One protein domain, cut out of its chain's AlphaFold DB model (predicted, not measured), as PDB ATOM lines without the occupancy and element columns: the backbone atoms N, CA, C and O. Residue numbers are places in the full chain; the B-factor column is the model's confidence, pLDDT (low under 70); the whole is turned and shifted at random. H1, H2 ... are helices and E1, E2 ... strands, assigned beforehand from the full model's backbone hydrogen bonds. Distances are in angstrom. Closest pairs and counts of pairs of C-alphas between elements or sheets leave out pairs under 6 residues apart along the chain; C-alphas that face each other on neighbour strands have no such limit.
ATOM      1  N   TYR A  14     -18.218  30.920 -40.628       75.25
ATOM      2  CA  TYR A  14     -19.093  30.072 -39.842       75.25
ATOM      3  C   TYR A  14     -19.086  28.644 -40.367       75.25
ATOM      4  O   TYR A  14     -19.248  28.430 -41.564       75.25
ATOM      5  N   TYR A  15     -19.002  27.672 -39.470       75.62
ATOM      6  CA  TYR A  15     -19.086  26.250 -39.767       75.62
ATOM      7  C   TYR A  15     -20.241  25.614 -38.995       75.62
ATOM      8  O   TYR A  15     -20.455  25.900 -37.817       75.62
ATOM      9  N   CYS A  16     -20.971  24.719 -39.653       76.31
ATOM     10  CA  CYS A  16     -21.898  23.814 -38.993       76.31
ATOM     11  C   CYS A  16     -21.311  22.405 -38.952       76.31
ATOM     12  O   CYS A  16     -21.171  21.762 -39.991       76.31
ATOM     13  N   SER A  17     -21.072  21.885 -37.749       72.56
ATOM     14  CA  SER A  17     -20.576  20.519 -37.550       72.56
ATOM     15  C   SER A  17     -21.570  19.432 -37.951       72.56
ATOM     16  O   SER A  17     -21.156  18.360 -38.381       72.56
ATOM     17  N   LYS A  18     -22.876  19.706 -37.852       77.06
ATOM     18  CA  LYS A  18     -23.937  18.747 -38.199       77.06
ATOM     19  C   LYS A  18     -24.116  18.595 -39.709       77.06
ATOM     20  O   LYS A  18     -24.259  17.482 -40.200       77.06
ATOM     21  N   CYS A  19     -24.102  19.707 -40.440       80.38
ATOM     22  CA  CYS A  19     -24.290  19.716 -41.892       80.38
ATOM     23  C   CYS A  19     -22.979  19.707 -42.683       80.38
ATOM     24  O   CYS A  19     -23.020  19.539 -43.898       80.38
ATOM     25  N   ASN A  20     -21.836  19.896 -42.019       81.44
ATOM     26  CA  ASN A  20     -20.529  20.050 -42.655       81.44
ATOM     27  C   ASN A  20     -20.520  21.166 -43.723       81.44
ATOM     28  O   ASN A  20     -19.973  21.013 -44.814       81.44
ATOM     29  N   VAL A  21     -21.186  22.286 -43.419       78.62
ATOM     30  CA  VAL A  21     -21.308  23.456 -44.305       78.62
ATOM     31  C   VAL A  21     -20.608  24.667 -43.712       78.62
ATOM     32  O   VAL A  21     -20.516  24.814 -42.495       78.62
ATOM     33  N   ILE A  22     -20.144  25.545 -44.597       77.44
ATOM     34  CA  ILE A  22     -19.392  26.759 -44.272       77.44
ATOM     35  C   ILE A  22     -20.121  27.977 -44.839       77.44
ATOM     36  O   ILE A  22     -20.653  27.902 -45.949       77.44
ATOM     37  N   PHE A  23     -20.102  29.101 -44.128       76.69
ATOM     38  CA  PHE A  23     -20.615  30.396 -44.571       76.69
ATOM     39  C   PHE A  23     -19.617  31.510 -44.229       76.69
ATOM     40  O   PHE A  23     -19.081  31.526 -43.131       76.69
ATOM     41  N   HIS A  24     -19.361  32.470 -45.118       77.00
ATOM     42  CA  HIS A  24     -18.598  33.666 -44.732       77.00
ATOM     43  C   HIS A  24     -19.419  34.556 -43.806       77.00
ATOM     44  O   HIS A  24     -20.635  34.650 -43.980       77.00
ATOM     45  N   VAL A  25     -18.744  35.267 -42.896       71.81
ATOM     46  CA  VAL A  25     -19.411  36.222 -41.997       71.81
ATOM     47  C   VAL A  25     -20.242  37.223 -42.790       71.81
ATOM     48  O   VAL A  25     -21.443  37.325 -42.566       71.81
ATOM     49  N   HIS A  26     -19.637  37.854 -43.799       68.25
ATOM     50  CA  HIS A  26     -20.314  38.823 -44.659       68.25
ATOM     51  C   HIS A  26     -21.585  38.262 -45.314       68.25
ATOM     52  O   HIS A  26     -22.635  38.891 -45.262       68.25
ATOM     53  N   CYS A  27     -21.529  37.036 -45.846       72.81
ATOM     54  CA  CYS A  27     -22.673  36.414 -46.517       72.81
ATOM     55  C   CYS A  27     -23.844  36.109 -45.574       72.81
ATOM     56  O   CYS A  27     -24.982  36.010 -46.032       72.81
ATOM     57  N   VAL A  28     -23.574  35.904 -44.282       67.81
ATOM     58  CA  VAL A  28     -24.617  35.698 -43.266       67.81
ATOM     59  C   VAL A  28     -25.168  37.037 -42.774       67.81
ATOM     60  O   VAL A  28     -26.354  37.117 -42.468       67.81
ATOM     61  N   THR A  29     -24.345  38.088 -42.726       64.88
ATOM     62  CA  THR A  29     -24.716  39.400 -42.167       64.88
ATOM     63  C   THR A  29     -25.267  40.407 -43.182       64.88
ATOM     64  O   THR A  29     -25.836  41.409 -42.768       64.88
ATOM     65  N   GLU A  30     -25.109  40.178 -44.489       65.31
ATOM     66  CA  GLU A  30     -25.578  41.087 -45.554       65.31
ATOM     67  C   GLU A  30     -27.104  41.214 -45.659       65.31
ATOM     68  O   GLU A  30     -27.599  42.187 -46.222       65.31
ATOM     69  N   ASN A  31     -27.865  40.233 -45.172       57.09
ATOM     70  CA  ASN A  31     -29.317  40.225 -45.301       57.09
ATOM     71  C   ASN A  31     -29.972  39.958 -43.940       57.09
ATOM     72  O   ASN A  31     -29.687  38.964 -43.279       57.09
ATOM     73  N   GLU A  32     -30.900  40.816 -43.522       50.34
ATOM     74  CA  GLU A  32     -31.649  40.616 -42.272       50.34
ATOM     75  C   GLU A  32     -32.445  39.298 -42.278       50.34
ATOM     76  O   GLU A  32     -32.681  38.706 -41.230       50.34
ATOM     77  N   CYS A  33     -32.798  38.773 -43.458       55.09
ATOM     78  CA  CYS A  33     -33.456  37.476 -43.607       55.09
ATOM     79  C   CYS A  33     -32.488  36.284 -43.695       55.09
ATOM     80  O   CYS A  33     -32.949  35.167 -43.935       55.09
ATOM     81  N   SER A  34     -31.164  36.467 -43.588       55.78
ATOM     82  CA  SER A  34     -30.224  35.337 -43.606       55.78
ATOM     83  C   SER A  34     -29.906  34.773 -42.234       55.78
ATOM     84  O   SER A  34     -29.348  33.682 -42.208       55.78
ATOM     85  N   TYR A  35     -30.298  35.407 -41.123       60.19
ATOM     86  CA  TYR A  35     -30.045  34.856 -39.791       60.19
ATOM     87  C   TYR A  35     -31.139  35.150 -38.756       60.19
ATOM     88  O   TYR A  35     -31.909  36.095 -38.887       60.19
ATOM     89  N   SER A  36     -31.190  34.334 -37.705       53.94
ATOM     90  CA  SER A  36     -31.963  34.554 -36.484       53.94
ATOM     91  C   SER A  36     -31.083  34.321 -35.259       53.94
ATOM     92  O   SER A  36     -30.165  33.496 -35.282       53.94
ATOM     93  N   ILE A  37     -31.349  35.083 -34.195       56.56
ATOM     94  CA  ILE A  37     -30.613  34.969 -32.936       56.56
ATOM     95  C   ILE A  37     -31.248  33.885 -32.075       56.56
ATOM     96  O   ILE A  37     -32.454  33.927 -31.839       56.56
ATOM     97  N   VAL A  38     -30.437  32.937 -31.603       52.03
ATOM     98  CA  VAL A  38     -30.872  31.893 -30.665       52.03
ATOM     99  C   VAL A  38     -30.292  32.180 -29.291       52.03
ATOM    100  O   VAL A  38     -29.121  32.544 -29.168       52.03
ATOM    101  N   SER A  39     -31.117  32.018 -28.260       47.81
ATOM    102  CA  SER A  39     -30.666  32.016 -26.871       47.81
ATOM    103  C   SER A  39     -29.791  30.777 -26.635       47.81
ATOM    104  O   SER A  39     -30.251  29.677 -26.944       47.81
ATOM    105  N   PRO A  40     -28.554  30.906 -26.124       51.78
ATOM    106  CA  PRO A  40     -27.752  29.750 -25.753       51.78
ATOM    107  C   PRO A  40     -28.385  29.103 -24.517       51.78
ATOM    108  O   PRO A  40     -28.223  29.579 -23.397       51.78
ATOM    109  N   GLU A  41     -29.171  28.058 -24.740       41.62
ATOM    110  CA  GLU A  41     -29.535  27.089 -23.715       41.62
ATOM    111  C   GLU A  41     -28.365  26.089 -23.686       41.62
ATOM    112  O   GLU A  41     -28.118  25.420 -24.687       41.62
ATOM    113  N   ASP A  42     -27.614  26.061 -22.581       44.97
ATOM    114  CA  ASP A  42     -26.498  25.143 -22.272       44.97
ATOM    115  C   ASP A  42     -25.071  25.566 -22.712       44.97
ATOM    116  O   ASP A  42     -24.469  24.969 -23.603       44.97
ATOM    117  N   GLU A  43     -24.456  26.526 -22.004       45.38
ATOM    118  CA  GLU A  43     -22.990  26.591 -21.836       45.38
ATOM    119  C   GLU A  43     -22.656  26.843 -20.350       45.38
ATOM    120  O   GLU A  43     -23.230  27.734 -19.724       45.38
ATOM    121  N   ASP A  44     -21.764  26.018 -19.788       39.28
ATOM    122  CA  ASP A  44     -21.382  25.968 -18.368       39.28
ATOM    123  C   ASP A  44     -21.124  27.357 -17.739       39.28
ATOM    124  O   ASP A  44     -20.320  28.157 -18.227       39.28
ATOM    125  N   GLU A  45     -21.788  27.633 -16.612       44.31
ATOM    126  CA  GLU A  45     -21.794  28.943 -15.953       44.31
ATOM    127  C   GLU A  45     -20.440  29.301 -15.306       44.31
ATOM    128  O   GLU A  45     -20.116  28.897 -14.187       44.31
ATOM    129  N   LYS A 118     -21.629  41.798 -18.133       89.06
ATOM    130  CA  LYS A 118     -20.563  42.816 -18.116       89.06
ATOM    131  C   LYS A 118     -19.244  42.281 -18.647       89.06
ATOM    132  O   LYS A 118     -18.432  43.053 -19.148       89.06
ATOM    133  N   MET A 119     -19.003  40.983 -18.496       86.19
ATOM    134  CA  MET A 119     -17.812  40.315 -19.001       86.19
ATOM    135  C   MET A 119     -18.218  39.136 -19.863       86.19
ATOM    136  O   MET A 119     -19.069  38.343 -19.472       86.19
ATOM    137  N   LYS A 120     -17.592  39.023 -21.029       79.50
ATOM    138  CA  LYS A 120     -17.827  37.925 -21.956       79.50
ATOM    139  C   LYS A 120     -16.509  37.306 -22.380       79.50
ATOM    140  O   LYS A 120     -15.619  38.013 -22.862       79.50
ATOM    141  N   ASP A 121     -16.412  35.991 -22.260       71.25
ATOM    142  CA  ASP A 121     -15.334  35.250 -22.892       71.25
ATOM    143  C   ASP A 121     -15.622  35.107 -24.380       71.25
ATOM    144  O   ASP A 121     -16.709  34.737 -24.819       71.25
ATOM    145  N   VAL A 122     -14.627  35.466 -25.182       65.94
ATOM    146  CA  VAL A 122     -14.720  35.407 -26.634       65.94
ATOM    147  C   VAL A 122     -13.582  34.524 -27.112       65.94
ATOM    148  O   VAL A 122     -12.480  35.001 -27.381       65.94
ATOM    149  N   TRP A 123     -13.848  33.220 -27.187       58.34
ATOM    150  CA  TRP A 123     -12.835  32.192 -27.466       58.34
ATOM    151  C   TRP A 123     -12.109  32.397 -28.804       58.34
ATOM    152  O   TRP A 123     -10.945  32.039 -28.946       58.34
ATOM    153  N   HIS A 124     -12.760  33.047 -29.772       59.06
ATOM    154  CA  HIS A 124     -12.197  33.353 -31.091       59.06
ATOM    155  C   HIS A 124     -11.396  34.671 -31.145       59.06
ATOM    156  O   HIS A 124     -10.983  35.126 -32.222       59.06
ATOM    157  N   HIS A 125     -11.230  35.356 -30.013       67.06
ATOM    158  CA  HIS A 125     -10.423  36.562 -29.931       67.06
ATOM    159  C   HIS A 125      -8.984  36.210 -29.537       67.06
ATOM    160  O   HIS A 125      -8.744  35.629 -28.483       67.06
ATOM    161  N   LEU A 126      -8.020  36.618 -30.372       63.97
ATOM    162  CA  LEU A 126      -6.598  36.245 -30.278       63.97
ATOM    163  C   LEU A 126      -5.977  36.426 -28.882       63.97
ATOM    164  O   LEU A 126      -5.068  35.688 -28.521       63.97
ATOM    165  N   CYS A 127      -6.447  37.406 -28.097       71.38
ATOM    166  CA  CYS A 127      -5.897  37.692 -26.768       71.38
ATOM    167  C   CYS A 127      -6.289  36.645 -25.700       71.38
ATOM    168  O   CYS A 127      -5.671  36.643 -24.638       71.38
ATOM    169  N   GLN A 128      -7.325  35.820 -25.939       70.25
ATOM    170  CA  GLN A 128      -7.938  34.898 -24.960       70.25
ATOM    171  C   GLN A 128      -8.166  35.530 -23.569       70.25
ATOM    172  O   GLN A 128      -8.050  34.876 -22.533       70.25
ATOM    173  N   LYS A 129      -8.441  36.838 -23.527       79.56
ATOM    174  CA  LYS A 129      -8.865  37.552 -22.316       79.56
ATOM    175  C   LYS A 129     -10.348  37.892 -22.428       79.56
ATOM    176  O   LYS A 129     -10.793  38.135 -23.554       79.56
ATOM    177  N   PRO A 130     -11.059  38.004 -21.293       81.44
ATOM    178  CA  PRO A 130     -12.436  38.469 -21.278       81.44
ATOM    179  C   PRO A 130     -12.559  39.839 -21.936       81.44
ATOM    180  O   PRO A 130     -11.638  40.670 -21.874       81.44
ATOM    181  N   LEU A 131     -13.707  40.079 -22.556       87.38
ATOM    182  CA  LEU A 131     -14.090  41.393 -23.029       87.38
ATOM    183  C   LEU A 131     -15.064  42.017 -22.032       87.38
ATOM    184  O   LEU A 131     -16.018  41.368 -21.612       87.38
ATOM    185  N   ALA A 132     -14.837  43.278 -21.680       90.38
ATOM    186  CA  ALA A 132     -15.732  44.058 -20.840       90.38
ATOM    187  C   ALA A 132     -16.750  44.810 -21.705       90.38
ATOM    188  O   ALA A 132     -16.366  45.450 -22.686       90.38
ATOM    189  N   LEU A 133     -18.029  44.747 -21.337       91.12
ATOM    190  CA  LEU A 133     -19.077  45.566 -21.927       91.12
ATOM    191  C   LEU A 133     -18.833  47.024 -21.527       91.12
ATOM    192  O   LEU A 133     -18.776  47.367 -20.346       91.12
ATOM    193  N   ILE A 134     -18.679  47.871 -22.532       89.31
ATOM    194  CA  ILE A 134     -18.400  49.293 -22.410       89.31
ATOM    195  C   ILE A 134     -19.430  50.104 -23.197       89.31
ATOM    196  O   ILE A 134     -19.986  49.650 -24.200       89.31
ATOM    197  N   SER A 135     -19.652  51.336 -22.754       82.12
ATOM    198  CA  SER A 135     -20.351  52.366 -23.513       82.12
ATOM    199  C   SER A 135     -19.405  53.557 -23.611       82.12
ATOM    200  O   SER A 135     -19.282  54.355 -22.684       82.12
ATOM    201  N   ASP A 136     -18.673  53.622 -24.720       66.38
ATOM    202  CA  ASP A 136     -17.738  54.706 -25.000       66.38
ATOM    203  C   ASP A 136     -18.351  55.682 -25.999       66.38
ATOM    204  O   ASP A 136     -19.012  55.290 -26.962       66.38
ATOM    205  N   ARG A 137     -18.045  56.974 -25.843       75.06
ATOM    206  CA  ARG A 137     -18.261  57.930 -26.933       75.06
ATOM    207  C   ARG A 137     -17.331  57.563 -28.092       75.06
ATOM    208  O   ARG A 137     -16.130  57.459 -27.887       75.06
ATOM    209  N   VAL A 138     -17.916  57.391 -29.277       85.00
ATOM    210  CA  VAL A 138     -17.298  57.211 -30.606       85.00
ATOM    211  C   VAL A 138     -15.990  56.396 -30.624       85.00
ATOM    212  O   VAL A 138     -14.902  56.908 -30.374       85.00
ATOM    213  N   PHE A 139     -16.071  55.135 -31.037       87.44
ATOM    214  CA  PHE A 139     -14.928  54.246 -31.255       87.44
ATOM    215  C   PHE A 139     -14.958  53.639 -32.660       87.44
ATOM    216  O   PHE A 139     -15.989  53.633 -33.324       87.44
ATOM    217  N   ARG A 140     -13.831  53.084 -33.117       87.81
ATOM    218  CA  ARG A 140     -13.770  52.291 -34.353       87.81
ATOM    219  C   ARG A 140     -13.800  50.804 -34.018       87.81
ATOM    220  O   ARG A 140     -12.958  50.335 -33.253       87.81
ATOM    221  N   CYS A 141     -14.755  50.067 -34.577       85.69
ATOM    222  CA  CYS A 141     -14.861  48.625 -34.384       85.69
ATOM    223  C   CYS A 141     -13.694  47.900 -35.072       85.69
ATOM    224  O   CYS A 141     -13.407  48.156 -36.236       85.69
ATOM    225  N   ARG A 142     -13.030  46.971 -34.373       84.00
ATOM    226  CA  ARG A 142     -11.942  46.148 -34.937       84.00
ATOM    227  C   ARG A 142     -12.407  45.116 -35.965       84.00
ATOM    228  O   ARG A 142     -11.572  44.657 -36.729       84.00
ATOM    229  N   GLU A 143     -13.687  44.755 -35.951       78.25
ATOM    230  CA  GLU A 143     -14.252  43.741 -36.850       78.25
ATOM    231  C   GLU A 143     -14.836  44.402 -38.103       78.25
ATOM    232  O   GLU A 143     -14.284  44.257 -39.180       78.25
ATOM    233  N   CYS A 144     -15.884  45.224 -37.986       80.56
ATOM    234  CA  CYS A 144     -16.494  45.861 -39.165       80.56
ATOM    235  C   CYS A 144     -15.812  47.156 -39.630       80.56
ATOM    236  O   CYS A 144     -16.266  47.763 -40.594       80.56
ATOM    237  N   LEU A 145     -14.774  47.636 -38.932       82.50
ATOM    238  CA  LEU A 145     -14.048  48.887 -39.220       82.50
ATOM    239  C   LEU A 145     -14.884  50.180 -39.189       82.50
ATOM    240  O   LEU A 145     -14.313  51.265 -39.359       82.50
ATOM    241  N   ASN A 146     -16.185  50.086 -38.915       80.62
ATOM    242  CA  ASN A 146     -17.094  51.217 -38.785       80.62
ATOM    243  C   ASN A 146     -16.841  52.001 -37.497       80.62
ATOM    244  O   ASN A 146     -16.362  51.470 -36.489       80.62
ATOM    245  N   VAL A 147     -17.192  53.284 -37.541       83.44
ATOM    246  CA  VAL A 147     -17.233  54.146 -36.362       83.44
ATOM    247  C   VAL A 147     -18.584  53.958 -35.674       83.44
ATOM    248  O   VAL A 147     -19.627  54.083 -36.307       83.44
ATOM    249  N   CYS A 148     -18.563  53.639 -34.385       84.12
ATOM    250  CA  CYS A 148     -19.729  53.301 -33.581       84.12
ATOM    251  C   CYS A 148     -19.752  54.154 -32.309       84.12
ATOM    252  O   CYS A 148     -18.708  54.459 -31.740       84.12
ATOM    253  N   ASN A 149     -20.938  54.515 -31.835       85.19
ATOM    254  CA  ASN A 149     -21.163  55.255 -30.586       85.19
ATOM    255  C   ASN A 149     -22.082  54.503 -29.603       85.19
ATOM    256  O   ASN A 149     -22.529  55.088 -28.623       85.19
ATOM    257  N   ALA A 150     -22.372  53.236 -29.896       88.12
ATOM    258  CA  ALA A 150     -23.248  52.366 -29.118       88.12
ATOM    259  C   ALA A 150     -22.453  51.485 -28.143       88.12
ATOM    260  O   ALA A 150     -21.277  51.744 -27.874       88.12
ATOM    261  N   PHE A 151     -23.061  50.417 -27.627       92.19
ATOM    262  CA  PHE A 151     -22.337  49.476 -26.776       92.19
ATOM    263  C   PHE A 151     -21.241  48.744 -27.554       92.19
ATOM    264  O   PHE A 151     -21.351  48.439 -28.751       92.19
ATOM    265  N   ALA A 152     -20.167  48.436 -26.841       91.25
ATOM    266  CA  ALA A 152     -19.034  47.694 -27.354       91.25
ATOM    267  C   ALA A 152     -18.527  46.712 -26.305       91.25
ATOM    268  O   ALA A 152     -18.773  46.861 -25.117       91.25
ATOM    269  N   TYR A 153     -17.756  45.737 -26.754       90.06
ATOM    270  CA  TYR A 153     -16.958  44.884 -25.894       90.06
ATOM    271  C   TYR A 153     -15.478  45.207 -26.112       90.06
ATOM    272  O   TYR A 153     -14.993  45.174 -27.246       90.06
ATOM    273  N   GLU A 154     -14.756  45.526 -25.039       90.56
ATOM    274  CA  GLU A 154     -13.317  45.810 -25.049       90.56
ATOM    275  C   GLU A 154     -12.523  44.640 -24.447       90.56
ATOM    276  O   GLU A 154     -12.751  44.288 -23.294       90.56
ATOM    277  N   CYS A 155     -11.552  44.052 -25.172       88.06
ATOM    278  CA  CYS A 155     -10.665  43.025 -24.583       88.06
ATOM    279  C   CYS A 155      -9.833  43.646 -23.456       88.06
ATOM    280  O   CYS A 155      -9.041  44.563 -23.684       88.06
ATOM    281  N   CYS A 156      -9.919  43.063 -22.257       86.75
ATOM    282  CA  CYS A 156      -9.176  43.518 -21.083       86.75
ATOM    283  C   CYS A 156      -7.650  43.497 -21.290       86.75
ATOM    284  O   CYS A 156      -6.950  44.312 -20.690       86.75
ATOM    285  N   GLY A 157      -7.152  42.602 -22.153       86.62
ATOM    286  CA  GLY A 157      -5.738  42.457 -22.506       86.62
ATOM    287  C   GLY A 157      -5.241  43.453 -23.558       86.62
ATOM    288  O   GLY A 157      -4.435  44.321 -23.249       86.62
ATOM    289  N   CYS A 158      -5.689  43.324 -24.810       87.38
ATOM    290  CA  CYS A 158      -5.166  44.114 -25.934       87.38
ATOM    291  C   CYS A 158      -5.946  45.407 -26.229       87.38
ATOM    292  O   CYS A 158      -5.599  46.108 -27.178       87.38
ATOM    293  N   LYS A 159      -7.003  45.708 -25.460       88.94
ATOM    294  CA  LYS A 159      -7.847  46.911 -25.605       88.94
ATOM    295  C   LYS A 159      -8.559  47.039 -26.957       88.94
ATOM    296  O   LYS A 159      -9.032  48.110 -27.329       88.94
ATOM    297  N   ALA A 160      -8.653  45.943 -27.710       86.88
ATOM    298  CA  ALA A 160      -9.433  45.894 -28.938       86.88
ATOM    299  C   ALA A 160     -10.924  46.044 -28.618       86.88
ATOM    300  O   ALA A 160     -11.452  45.295 -27.797       86.88
ATOM    301  N   LYS A 161     -11.588  46.979 -29.305       89.19
ATOM    302  CA  LYS A 161     -13.024  47.242 -29.176       89.19
ATOM    303  C   LYS A 161     -13.787  46.614 -30.333       89.19
ATOM    304  O   LYS A 161     -13.429  46.804 -31.497       89.19
ATOM    305  N   LYS A 162     -14.861  45.903 -30.017       86.88
ATOM    306  CA  LYS A 162     -15.805  45.345 -30.986       86.88
ATOM    307  C   LYS A 162     -17.183  45.917 -30.700       86.88
ATOM    308  O   LYS A 162     -17.616  45.869 -29.553       86.88
ATOM    309  N   CYS A 163     -17.870  46.457 -31.704       87.75
ATOM    310  CA  CYS A 163     -19.243  46.906 -31.494       87.75
ATOM    311  C   CYS A 163     -20.137  45.718 -31.123       87.75
ATOM    312  O   CYS A 163     -19.870  44.577 -31.517       87.75
ATOM    313  N   LEU A 164     -21.194  45.992 -30.358       84.94
ATOM    314  CA  LEU A 164     -22.097  44.958 -29.871       84.94
ATOM    315  C   LEU A 164     -22.684  44.118 -31.016       84.94
ATOM    316  O   LEU A 164     -22.749  42.899 -30.899       84.94
ATOM    317  N   GLN A 165     -23.019  44.741 -32.148       79.62
ATOM    318  CA  GLN A 165     -23.539  44.039 -33.324       79.62
ATOM    319  C   GLN A 165     -22.555  42.986 -33.862       79.62
ATOM    320  O   GLN A 165     -22.954  41.851 -34.114       79.62
ATOM    321  N   CYS A 166     -21.263  43.315 -33.971       78.94
ATOM    322  CA  CYS A 166     -20.245  42.341 -34.369       78.94
ATOM    323  C   CYS A 166     -20.072  41.240 -33.325       78.94
ATOM    324  O   CYS A 166     -19.866  40.090 -33.686       78.94
ATOM    325  N   VAL A 167     -20.154  41.559 -32.032       78.94
ATOM    326  CA  VAL A 167     -20.039  40.542 -30.976       78.94
ATOM    327  C   VAL A 167     -21.215  39.573 -31.031       78.94
ATOM    328  O   VAL A 167     -20.994  38.369 -30.956       78.94
ATOM    329  N   ILE A 168     -22.443  40.075 -31.193       74.62
ATOM    330  CA  ILE A 168     -23.648  39.250 -31.345       74.62
ATOM    331  C   ILE A 168     -23.512  38.355 -32.574       74.62
ATOM    332  O   ILE A 168     -23.674  37.148 -32.444       74.62
ATOM    333  N   ALA A 169     -23.143  38.925 -33.726       70.25
ATOM    334  CA  ALA A 169     -22.929  38.150 -34.942       70.25
ATOM    335  C   ALA A 169     -21.896  37.035 -34.706       70.25
ATOM    336  O   ALA A 169     -22.167  35.871 -34.972       70.25
ATOM    337  N   LEU A 170     -20.730  37.361 -34.146       67.94
ATOM    338  CA  LEU A 170     -19.597  36.439 -34.013       67.94
ATOM    339  C   LEU A 170     -19.700  35.458 -32.831       67.94
ATOM    340  O   LEU A 170     -18.815  34.617 -32.668       67.94
ATOM    341  N   THR A 171     -20.720  35.561 -31.976       67.50
ATOM    342  CA  THR A 171     -20.897  34.619 -30.861       67.50
ATOM    343  C   THR A 171     -21.399  33.278 -31.411       67.50
ATOM    344  O   THR A 171     -22.477  33.251 -32.008       67.50
ATOM    345  N   PRO A 172     -20.659  32.167 -31.226       53.94
ATOM    346  CA  PRO A 172     -21.118  30.840 -31.636       53.94
ATOM    347  C   PRO A 172     -22.472  30.507 -31.003       53.94
ATOM    348  O   PRO A 172     -22.742  30.920 -29.880       53.94
ATOM    349  N   GLY A 173     -23.349  29.808 -31.722       52.62
ATOM    350  CA  GLY A 173     -24.670  29.450 -31.187       52.62
ATOM    351  C   GLY A 173     -25.735  30.546 -31.319       52.62
ATOM    352  O   GLY A 173     -26.910  30.233 -31.469       52.62
ATOM    353  N   ALA A 174     -25.333  31.819 -31.375       54.00
ATOM    354  CA  ALA A 174     -26.247  32.955 -31.487       54.00
ATOM    355  C   ALA A 174     -26.743  33.221 -32.917       54.00
ATOM    356  O   ALA A 174     -27.493  34.168 -33.113       54.00
ATOM    357  N   GLN A 175     -26.343  32.436 -33.922       56.56
ATOM    358  CA  GLN A 175     -26.857  32.552 -35.288       56.56
ATOM    359  C   GLN A 175     -27.327  31.201 -35.822       56.56
ATOM    360  O   GLN A 175     -26.529  30.292 -36.058       56.56
ATOM    361  N   ILE A 176     -28.629  31.106 -36.081       56.78
ATOM    362  CA  ILE A 176     -29.190  30.197 -37.079       56.78
ATOM    363  C   ILE A 176     -29.223  30.976 -38.381       56.78
ATOM    364  O   ILE A 176     -29.672  32.116 -38.401       56.78
ATOM    365  N   CYS A 177     -28.766  30.388 -39.480       61.66
ATOM    366  CA  CYS A 177     -29.068  30.972 -40.778       61.66
ATOM    367  C   CYS A 177     -30.527  30.621 -41.090       61.66
ATOM    368  O   CYS A 177     -30.895  29.461 -41.003       61.66
ATOM    369  N   LEU A 178     -31.405  31.555 -41.461       58.62
ATOM    370  CA  LEU A 178     -32.818  31.194 -41.721       58.62
ATOM    371  C   LEU A 178     -32.970  30.182 -42.876       58.62
ATOM    372  O   LEU A 178     -33.996  29.524 -43.009       58.62
ATOM    373  N   LYS A 179     -31.924  30.027 -43.699       65.12
ATOM    374  CA  LYS A 179     -31.806  28.998 -44.742       65.12
ATOM    375  C   LYS A 179     -31.094  27.718 -44.268       65.12
ATOM    376  O   LYS A 179     -30.849  26.833 -45.082       65.12
ATOM    377  N   HIS A 180     -30.703  27.640 -42.998       68.94
ATOM    378  CA  HIS A 180     -29.979  26.533 -42.380       68.94
ATOM    379  C   HIS A 180     -30.196  26.478 -40.850       68.94
ATOM    380  O   HIS A 180     -29.652  27.274 -40.085       68.94
ATOM    381  N   GLU A 181     -30.923  25.455 -40.412       67.19
ATOM    382  CA  GLU A 181     -31.554  25.344 -39.087       67.19
ATOM    383  C   GLU A 181     -30.609  25.042 -37.913       67.19
ATOM    384  O   GLU A 181     -31.027  25.114 -36.759       67.19
ATOM    385  N   HIS A 182     -29.342  24.699 -38.161       70.75
ATOM    386  CA  HIS A 182     -28.400  24.423 -37.075       70.75
ATOM    387  C   HIS A 182     -27.597  25.668 -36.685       70.75
ATOM    388  O   HIS A 182     -27.250  26.466 -37.566       70.75
ATOM    389  N   PRO A 183     -27.208  25.787 -35.403       64.50
ATOM    390  CA  PRO A 183     -26.348  26.867 -34.960       64.50
ATOM    391  C   PRO A 183     -25.012  26.866 -35.703       64.50
ATOM    392  O   PRO A 183     -24.418  25.818 -35.983       64.50
ATOM    393  N   LEU A 184     -24.565  28.069 -36.030       67.81
ATOM    394  CA  LEU A 184     -23.314  28.322 -36.717       67.81
ATOM    395  C   LEU A 184     -22.209  28.671 -35.714       67.81
ATOM    396  O   LEU A 184     -22.409  29.448 -34.779       67.81
ATOM    397  N   PHE A 185     -21.022  28.106 -35.929       66.62
ATOM    398  CA  PHE A 185     -19.844  28.331 -35.096       66.62
ATOM    399  C   PHE A 185     -18.816  29.151 -35.862       66.62
ATOM    400  O   PHE A 185     -18.431  28.769 -36.963       66.62
ATOM    401  N   TYR A 186     -18.368  30.270 -35.297       67.75
ATOM    402  CA  TYR A 186     -17.371  31.125 -35.935       67.75
ATOM    403  C   TYR A 186     -15.949  30.577 -35.741       67.75
ATOM    404  O   TYR A 186     -15.479  30.434 -34.611       67.75
ATOM    405  N   TYR A 187     -15.249  30.338 -36.846       65.06
ATOM    406  CA  TYR A 187     -13.849  29.937 -36.895       65.06
ATOM    407  C   TYR A 187     -13.049  30.910 -37.759       65.06
ATOM    408  O   TYR A 187     -13.358  31.153 -38.927       65.06
ATOM    409  N   ARG A 188     -11.973  31.437 -37.171       61.38
ATOM    410  CA  ARG A 188     -11.060  32.370 -37.839       61.38
ATOM    411  C   ARG A 188     -10.200  31.678 -38.903       61.38
ATOM    412  O   ARG A 188     -10.043  32.228 -39.981       61.38
TER     413      ARG A 188
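This is residues 14 to 45 and 118 to 188 of the 202 residues of the protein "C1_2 domain-containing protein" of Gossypium trilobum (UniProt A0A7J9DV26). With little regular structure, two small antiparallel sheets, E2-E1-E7 and E3-E4-E5, make two lobes, with helix H2 between them. Unnamed loops fill much of the rest. The 103 printed residues, with 39 in named elements, run E1 E2 H1 E3 E4 E5 H2 E6 E7, mixed in class. The whole is compact, radius of gyration of the C-alphas 13.9 A, spanning 39 by 31 by 22 A.

E1 (14 to 16) neighbours E2 (21 to 24) and E7 (185 to 187); within hydrogen-bond range are N 14 and O 23, 2.7 A, and N 15 and O 185, 2.8 A. H1 (25 to 29) only grazes this sheet. E3 (131 to 135), E4 (151 to 155) and E5 (161 to 163) form a meander, successive antiparallel neighbours; N 132 and O 154, and N 153 and O 162, are 2.8 A apart. H2 (164 to 170) is on it, height 8.6 A; its closest C-alphas with E4 are Leu 164 and Ala 152, 4.8 A. Both helices have every O i to N i+4 pair within range. E6 (180 to 183) pairs with no named strand.

E1 begins at C-alpha 14 (-19.093, 30.072, -39.842); E4 is 13.5 A long; E7 ends at C-alpha 187 (-13.849, 29.937, -36.895).

Residues 46 to 117 are cut out, a 14.1 A gap between C-alphas 45 and 118. The E3 to E4 link is long. pLDDT is under 70 in 43 residues, among them 28 to 45.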